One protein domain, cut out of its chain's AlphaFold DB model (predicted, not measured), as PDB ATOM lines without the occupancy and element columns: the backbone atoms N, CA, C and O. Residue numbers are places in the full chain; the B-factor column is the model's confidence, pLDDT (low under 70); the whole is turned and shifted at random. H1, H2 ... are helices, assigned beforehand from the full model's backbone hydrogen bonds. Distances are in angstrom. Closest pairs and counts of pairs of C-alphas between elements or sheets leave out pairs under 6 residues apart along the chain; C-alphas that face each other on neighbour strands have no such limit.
ATOM      1  N   PHE A  17     -44.028 -11.185  50.970       94.81
ATOM      2  CA  PHE A  17     -44.056 -10.585  49.640       94.81
ATOM      3  C   PHE A  17     -43.154  -9.351  49.540       94.81
ATOM      4  O   PHE A  17     -42.428  -9.188  48.562       94.81
ATOM      5  N   ARG A  18     -43.117  -8.508  50.581       95.56
ATOM      6  CA  ARG A  18     -42.191  -7.367  50.629       95.56
ATOM      7  C   ARG A  18     -40.735  -7.820  50.535       95.56
ATOM      8  O   ARG A  18     -40.007  -7.288  49.707       95.56
ATOM      9  N   LYS A  19     -40.331  -8.814  51.333       96.12
ATOM     10  CA  LYS A  19     -38.959  -9.350  51.301       96.12
ATOM     11  C   LYS A  19     -38.598  -9.914  49.927       96.12
ATOM     12  O   LYS A  19     -37.481  -9.723  49.458       96.12
ATOM     13  N   PHE A  20     -39.544 -10.592  49.277       95.38
ATOM     14  CA  PHE A  20     -39.366 -11.076  47.913       95.38
ATOM     15  C   PHE A  20     -39.117  -9.918  46.938       95.38
ATOM     16  O   PHE A  20     -38.125  -9.936  46.214       95.38
ATOM     17  N   LEU A  21     -39.957  -8.878  46.956       95.69
ATOM     18  CA  LEU A  21     -39.798  -7.721  46.072       95.69
ATOM     19  C   LEU A  21     -38.503  -6.943  46.334       95.69
ATOM     20  O   LEU A  21     -37.847  -6.532  45.383       95.69
ATOM     21  N   GLU A  22     -38.111  -6.762  47.595       96.31
ATOM     22  CA  GLU A  22     -36.851  -6.097  47.962       96.31
ATOM     23  C   GLU A  22     -35.631  -6.812  47.371       96.31
ATOM     24  O   GLU A  22     -34.678  -6.162  46.947       96.31
ATOM     25  N   LYS A  23     -35.675  -8.145  47.303       94.88
ATOM     26  CA  LYS A  23     -34.585  -8.962  46.768       94.88
ATOM     27  C   LYS A  23     -34.631  -9.101  45.246       94.88
ATOM     28  O   LYS A  23     -33.589  -9.057  44.602       94.88
ATOM     29  N   GLU A  24     -35.817  -9.310  44.683       94.50
ATOM     30  CA  GLU A  24     -35.986  -9.798  43.307       94.50
ATOM     31  C   GLU A  24     -36.499  -8.731  42.333       94.50
ATOM     32  O   GLU A  24     -36.274  -8.849  41.131       94.50
ATOM     33  N   ALA A  25     -37.185  -7.692  42.821       94.50
ATOM     34  CA  ALA A  25     -37.749  -6.630  41.985       94.50
ATOM     35  C   ALA A  25     -36.983  -5.311  42.120       94.50
ATOM     36  O   ALA A  25     -36.557  -4.733  41.122       94.50
ATOM     37  N   TYR A  26     -36.785  -4.841  43.354       95.69
ATOM     38  CA  TYR A  26     -36.244  -3.514  43.642       95.69
ATOM     39  C   TYR A  26     -34.891  -3.223  42.960       95.69
ATOM     40  O   TYR A  26     -34.760  -2.147  42.379       95.69
ATOM     41  N   PRO A  27     -33.917  -4.161  42.908       96.06
ATOM     42  CA  PRO A  27     -32.638  -3.913  42.234       96.06
ATOM     43  C   PRO A  27     -32.743  -3.748  40.711       96.06
ATOM     44  O   PRO A  27     -31.852  -3.174  40.093       96.06
ATOM     45  N   HIS A  28     -33.808  -4.266  40.094       94.81
ATOM     46  CA  HIS A  28     -33.953  -4.355  38.639       94.81
ATOM     47  C   HIS A  28     -35.053  -3.446  38.075       94.81
ATOM     48  O   HIS A  28     -35.124  -3.250  36.859       94.81
ATOM     49  N   TYR A  29     -35.888  -2.868  38.944       94.12
ATOM     50  CA  TYR A  29     -37.078  -2.106  38.570       94.12
ATOM     51  C   TYR A  29     -36.779  -0.960  37.593       94.12
ATOM     52  O   TYR A  29     -37.440  -0.855  36.564       94.12
ATOM     53  N   ASN A  30     -35.738  -0.159  37.850       96.06
ATOM     54  CA  ASN A  30     -35.375   0.975  36.988       96.06
ATOM     55  C   ASN A  30     -35.072   0.549  35.543       96.06
ATOM     56  O   ASN A  30     -35.390   1.266  34.595       96.06
ATOM     57  N   ASP A  31     -34.463  -0.620  35.351       96.06
ATOM     58  CA  ASP A  31     -34.163  -1.117  34.011       96.06
ATOM     59  C   ASP A  31     -35.400  -1.710  33.333       96.06
ATOM     60  O   ASP A  31     -35.499  -1.691  32.107       96.06
ATOM     61  N   TRP A  32     -36.326  -2.284  34.100       95.94
ATOM     62  CA  TRP A  32     -37.610  -2.760  33.580       95.94
ATOM     63  C   TRP A  32     -38.491  -1.595  33.148       95.94
ATOM     64  O   TRP A  32     -39.072  -1.650  32.068       95.94
ATOM     65  N   GLU A  33     -38.518  -0.523  33.940       95.19
ATOM     66  CA  GLU A  33     -39.239   0.712  33.638       95.19
ATOM     67  C   GLU A  33     -38.724   1.344  32.340       95.19
ATOM     68  O   GLU A  33     -39.503   1.571  31.418       95.19
ATOM     69  N   LYS A  34     -37.400   1.511  32.199       96.56
ATOM     70  CA  LYS A  34     -36.782   2.029  30.963       96.56
ATOM     71  C   LYS A  34     -37.094   1.183  29.728       96.56
ATOM     72  O   LYS A  34     -37.220   1.721  28.633       96.56
ATOM     73  N   ARG A  35     -37.173  -0.140  29.886       96.12
ATOM     74  CA  ARG A  35     -37.473  -1.082  28.794       96.12
ATOM     75  C   ARG A  35     -38.975  -1.269  28.560       96.12
ATOM     76  O   ARG A  35     -39.347  -1.901  27.576       96.12
ATOM     77  N   GLY A  36     -39.821  -0.767  29.460       95.81
ATOM     78  CA  GLY A  36     -41.269  -0.969  29.440       95.81
ATOM     79  C   GLY A  36     -41.704  -2.426  29.631       95.81
ATOM     80  O   GLY A  36     -42.806  -2.783  29.220       95.81
ATOM     81  N   ILE A  37     -40.855  -3.293  30.201       95.88
ATOM     82  CA  ILE A  37     -41.148  -4.727  30.326       95.88
ATOM     83  C   ILE A  37     -40.551  -5.348  31.592       95.88
ATOM     84  O   ILE A  37     -39.375  -5.169  31.907       95.88
ATOM     85  N   ILE A  38     -41.370  -6.155  32.272       95.12
ATOM     86  CA  ILE A  38     -40.950  -7.022  33.378       95.12
ATOM     87  C   ILE A  38     -40.594  -8.409  32.803       95.12
ATOM     88  O   ILE A  38     -41.389  -8.965  32.038       95.12
ATOM     89  N   PRO A  39     -39.436  -9.000  33.151       95.19
ATOM     90  CA  PRO A  39     -39.010 -10.293  32.622       95.19
ATOM     91  C   PRO A  39     -39.999 -11.417  32.949       95.19
ATOM     92  O   PRO A  39     -40.501 -11.507  34.067       95.19
ATOM     93  N   ARG A  40     -40.208 -12.359  32.020       94.44
ATOM     94  CA  ARG A  40     -41.031 -13.559  32.287       94.44
ATOM     95  C   ARG A  40     -40.485 -14.421  33.426       94.44
ATOM     96  O   ARG A  40     -41.264 -15.015  34.159       94.44
ATOM     97  N   SER A  41     -39.164 -14.458  33.595       94.12
ATOM     98  CA  SER A  41     -38.506 -15.180  34.688       94.12
ATOM     99  C   SER A  41     -38.897 -14.650  36.068       94.12
ATOM    100  O   SER A  41     -38.998 -15.432  37.007       94.12
ATOM    101  N   PHE A  42     -39.170 -13.348  36.193       94.81
ATOM    102  CA  PHE A  42     -39.653 -12.766  37.442       94.81
ATOM    103  C   PHE A  42     -41.046 -13.301  37.801       94.81
ATOM    104  O   PHE A  42     -41.273 -13.725  38.933       94.81
ATOM    105  N   TRP A  43     -41.950 -13.366  36.818       93.12
ATOM    106  CA  TRP A  43     -43.287 -13.939  36.998       93.12
ATOM    107  C   TRP A  43     -43.247 -15.432  37.332       93.12
ATOM    108  O   TRP A  43     -43.950 -15.863  38.240       93.12
ATOM    109  N   ALA A  44     -42.390 -16.208  36.659       92.88
ATOM    110  CA  ALA A  44     -42.187 -17.621  36.987       92.88
ATOM    111  C   ALA A  44     -41.742 -17.797  38.448       92.88
ATOM    112  O   ALA A  44     -42.348 -18.560  39.194       92.88
ATOM    113  N   LYS A  45     -40.766 -16.995  38.890       92.81
ATOM    114  CA  LYS A  45     -40.275 -17.020  40.271       92.81
ATOM    115  C   LYS A  45     -41.345 -16.615  41.288       92.81
ATOM    116  O   LYS A  45     -41.401 -17.182  42.374       92.81
ATOM    117  N   MET A  46     -42.208 -15.652  40.956       93.19
ATOM    118  CA  MET A  46     -43.363 -15.312  41.796       93.19
ATOM    119  C   MET A  46     -44.336 -16.485  41.949       93.19
ATOM    120  O   MET A  46     -44.818 -16.711  43.056       93.19
ATOM    121  N   GLY A  47     -44.607 -17.218  40.864       90.25
ATOM    122  CA  GLY A  47     -45.460 -18.410  40.887       90.25
ATOM    123  C   GLY A  47     -44.867 -19.529  41.739       90.25
ATOM    124  O   GLY A  47     -45.533 -20.035  42.628       90.25
ATOM    125  N   GLU A  48     -43.574 -19.822  41.580       89.31
ATOM    126  CA  GLU A  48     -42.867 -20.825  42.400       89.31
ATOM    127  C   GLU A  48     -42.907 -20.526  43.909       89.31
ATOM    128  O   GLU A  48     -42.785 -21.436  44.726       89.31
ATOM    129  N   ASN A  49     -43.066 -19.256  44.290       87.62
ATOM    130  CA  ASN A  49     -43.176 -18.830  45.686       87.62
ATOM    131  C   ASN A  49     -44.637 -18.663  46.159       87.62
ATOM    132  O   ASN A  49     -44.853 -18.179  47.270       87.62
ATOM    133  N   GLY A  50     -45.634 -19.022  45.341       87.88
ATOM    134  CA  GLY A  50     -47.058 -18.932  45.690       87.88
ATOM    135  C   GLY A  50     -47.574 -17.501  45.857       87.88
ATOM    136  O   GLY A  50     -48.523 -17.248  46.599       87.88
ATOM    137  N   PHE A  51     -46.928 -16.519  45.215       90.12
ATOM    138  CA  PHE A  51     -47.375 -15.122  45.261       90.12
ATOM    139  C   PHE A  51     -48.408 -14.786  44.183       90.12
ATOM    140  O   PHE A  51     -49.004 -13.705  44.222       90.12
ATOM    141  N   LEU A  52     -48.603 -15.673  43.209       87.56
ATOM    142  CA  LEU A  52     -49.611 -15.522  42.169       87.56
ATOM    143  C   LEU A  52     -50.897 -16.220  42.598       87.56
ATOM    144  O   LEU A  52     -50.861 -17.246  43.255       87.56
ATOM    145  N   CYS A  53     -52.041 -15.644  42.226       84.94
ATOM    146  CA  CYS A  53     -53.348 -16.269  42.426       84.94
ATOM    147  C   CYS A  53     -53.651 -16.783  43.858       84.94
ATOM    148  O   CYS A  53     -54.279 -17.831  43.977       84.94
ATOM    149  N   PRO A  54     -53.338 -16.051  44.954       80.94
ATOM    150  CA  PRO A  54     -53.523 -16.548  46.330       80.94
ATOM    151  C   PRO A  54     -54.986 -16.817  46.740       80.94
ATOM    152  O   PRO A  54     -55.245 -17.262  47.851       80.94
ATOM    153  N   TRP A  55     -55.958 -16.490  45.884       79.56
ATOM    154  CA  TRP A  55     -57.387 -16.752  46.089       79.56
ATOM    155  C   TRP A  55     -57.878 -18.022  45.383       79.56
ATOM    156  O   TRP A  55     -59.046 -18.387  45.525       79.56
ATOM    157  N   VAL A  56     -57.042 -18.633  44.543       82.81
ATOM    158  CA  VAL A  56     -57.396 -19.833  43.787       82.81
ATOM    159  C   VAL A  56     -57.249 -21.046  44.701       82.81
ATOM    160  O   VAL A  56     -56.334 -21.123  45.511       82.81
ATOM    161  N   ASP A  57     -58.198 -21.975  44.593       77.62
ATOM    162  CA  ASP A  57     -58.168 -23.242  45.325       77.62
ATOM    163  C   ASP A  57     -56.912 -24.037  44.935       77.62
ATOM    164  O   ASP A  57     -56.641 -24.205  43.743       77.62
ATOM    165  N   GLU A  58     -56.182 -24.546  45.933       75.69
ATOM    166  CA  GLU A  58     -54.906 -25.263  45.779       75.69
ATOM    167  C   GLU A  58     -54.979 -26.401  44.752       75.69
ATOM    168  O   GLU A  58     -53.994 -26.716  44.083       75.69
ATOM    169  N   LYS A  59     -56.162 -27.003  44.557       80.88
ATOM    170  CA  LYS A  59     -56.368 -28.057  43.548       80.88
ATOM    171  C   LYS A  59     -56.120 -27.602  42.106       80.88
ATOM    172  O   LYS A  59     -55.955 -28.445  41.227       80.88
ATOM    173  N   TYR A  60     -56.136 -26.296  41.846       75.81
ATOM    174  CA  TYR A  60     -55.861 -25.706  40.533       75.81
ATOM    175  C   TYR A  60     -54.434 -25.162  40.404       75.81
ATOM    176  O   TYR A  60     -54.085 -24.641  39.345       75.81
ATOM    177  N   GLY A  61     -53.618 -25.316  41.445       62.88
ATOM    178  CA  GLY A  61     -52.225 -24.896  41.477       62.88
ATOM    179  C   GLY A  61     -51.876 -24.095  42.728       62.88
ATOM    180  O   GLY A  61     -52.754 -23.627  43.453       62.88
TER     181      GLY A  61
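What this domain is: This is residues 17 to 61 of the 62 residues of the protein "Acyl-CoA_dh_N domain-containing protein" of Geobacillus sp. BCO2 (UniProt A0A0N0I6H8). Three short helices make a loose, open U: H1 and H3 are its two arms, near each other, and H2 lies at the turn between them. Residues 30 to 36 stick out at one end and the tail, residues 54 to 60, at the other. The printed part has 45 residues, with H1, H2 and H3 in chain order and no named strand, all helix in class; it is loose, with a radius of gyration of the C-alphas of 12.2 A, and spans 38 by 20 by 14 A.

Where its parts are: Find C-alpha 17 at (-44.056, -10.585, 49.640); from there H1 runs to residue 24, 10.3 A. H2 is residues 29 to 35, 9.8 A. H3, residues 40 to 48, runs 12.6 A to C-alpha 48 at (-42.867, -20.825, 42.400).

How they stand to each other: H1 and H3 are close but not clearly touching, the closest C-alphas, of Glu 24 and Phe 42, being 7.5 A apart. They run opposite ways at a steep tilt of 40 degrees. H2 is apart from H1 and from H3. In H1, H2 and H3 every O i to N i+4 pair is within hydrogen-bond range.

The domain as a whole: The farthest C-alphas, of Lys 34 and Lys 59, are 38.0 A apart. The printed part has no cut, and both links are tight. Residue 61 is under pLDDT 70.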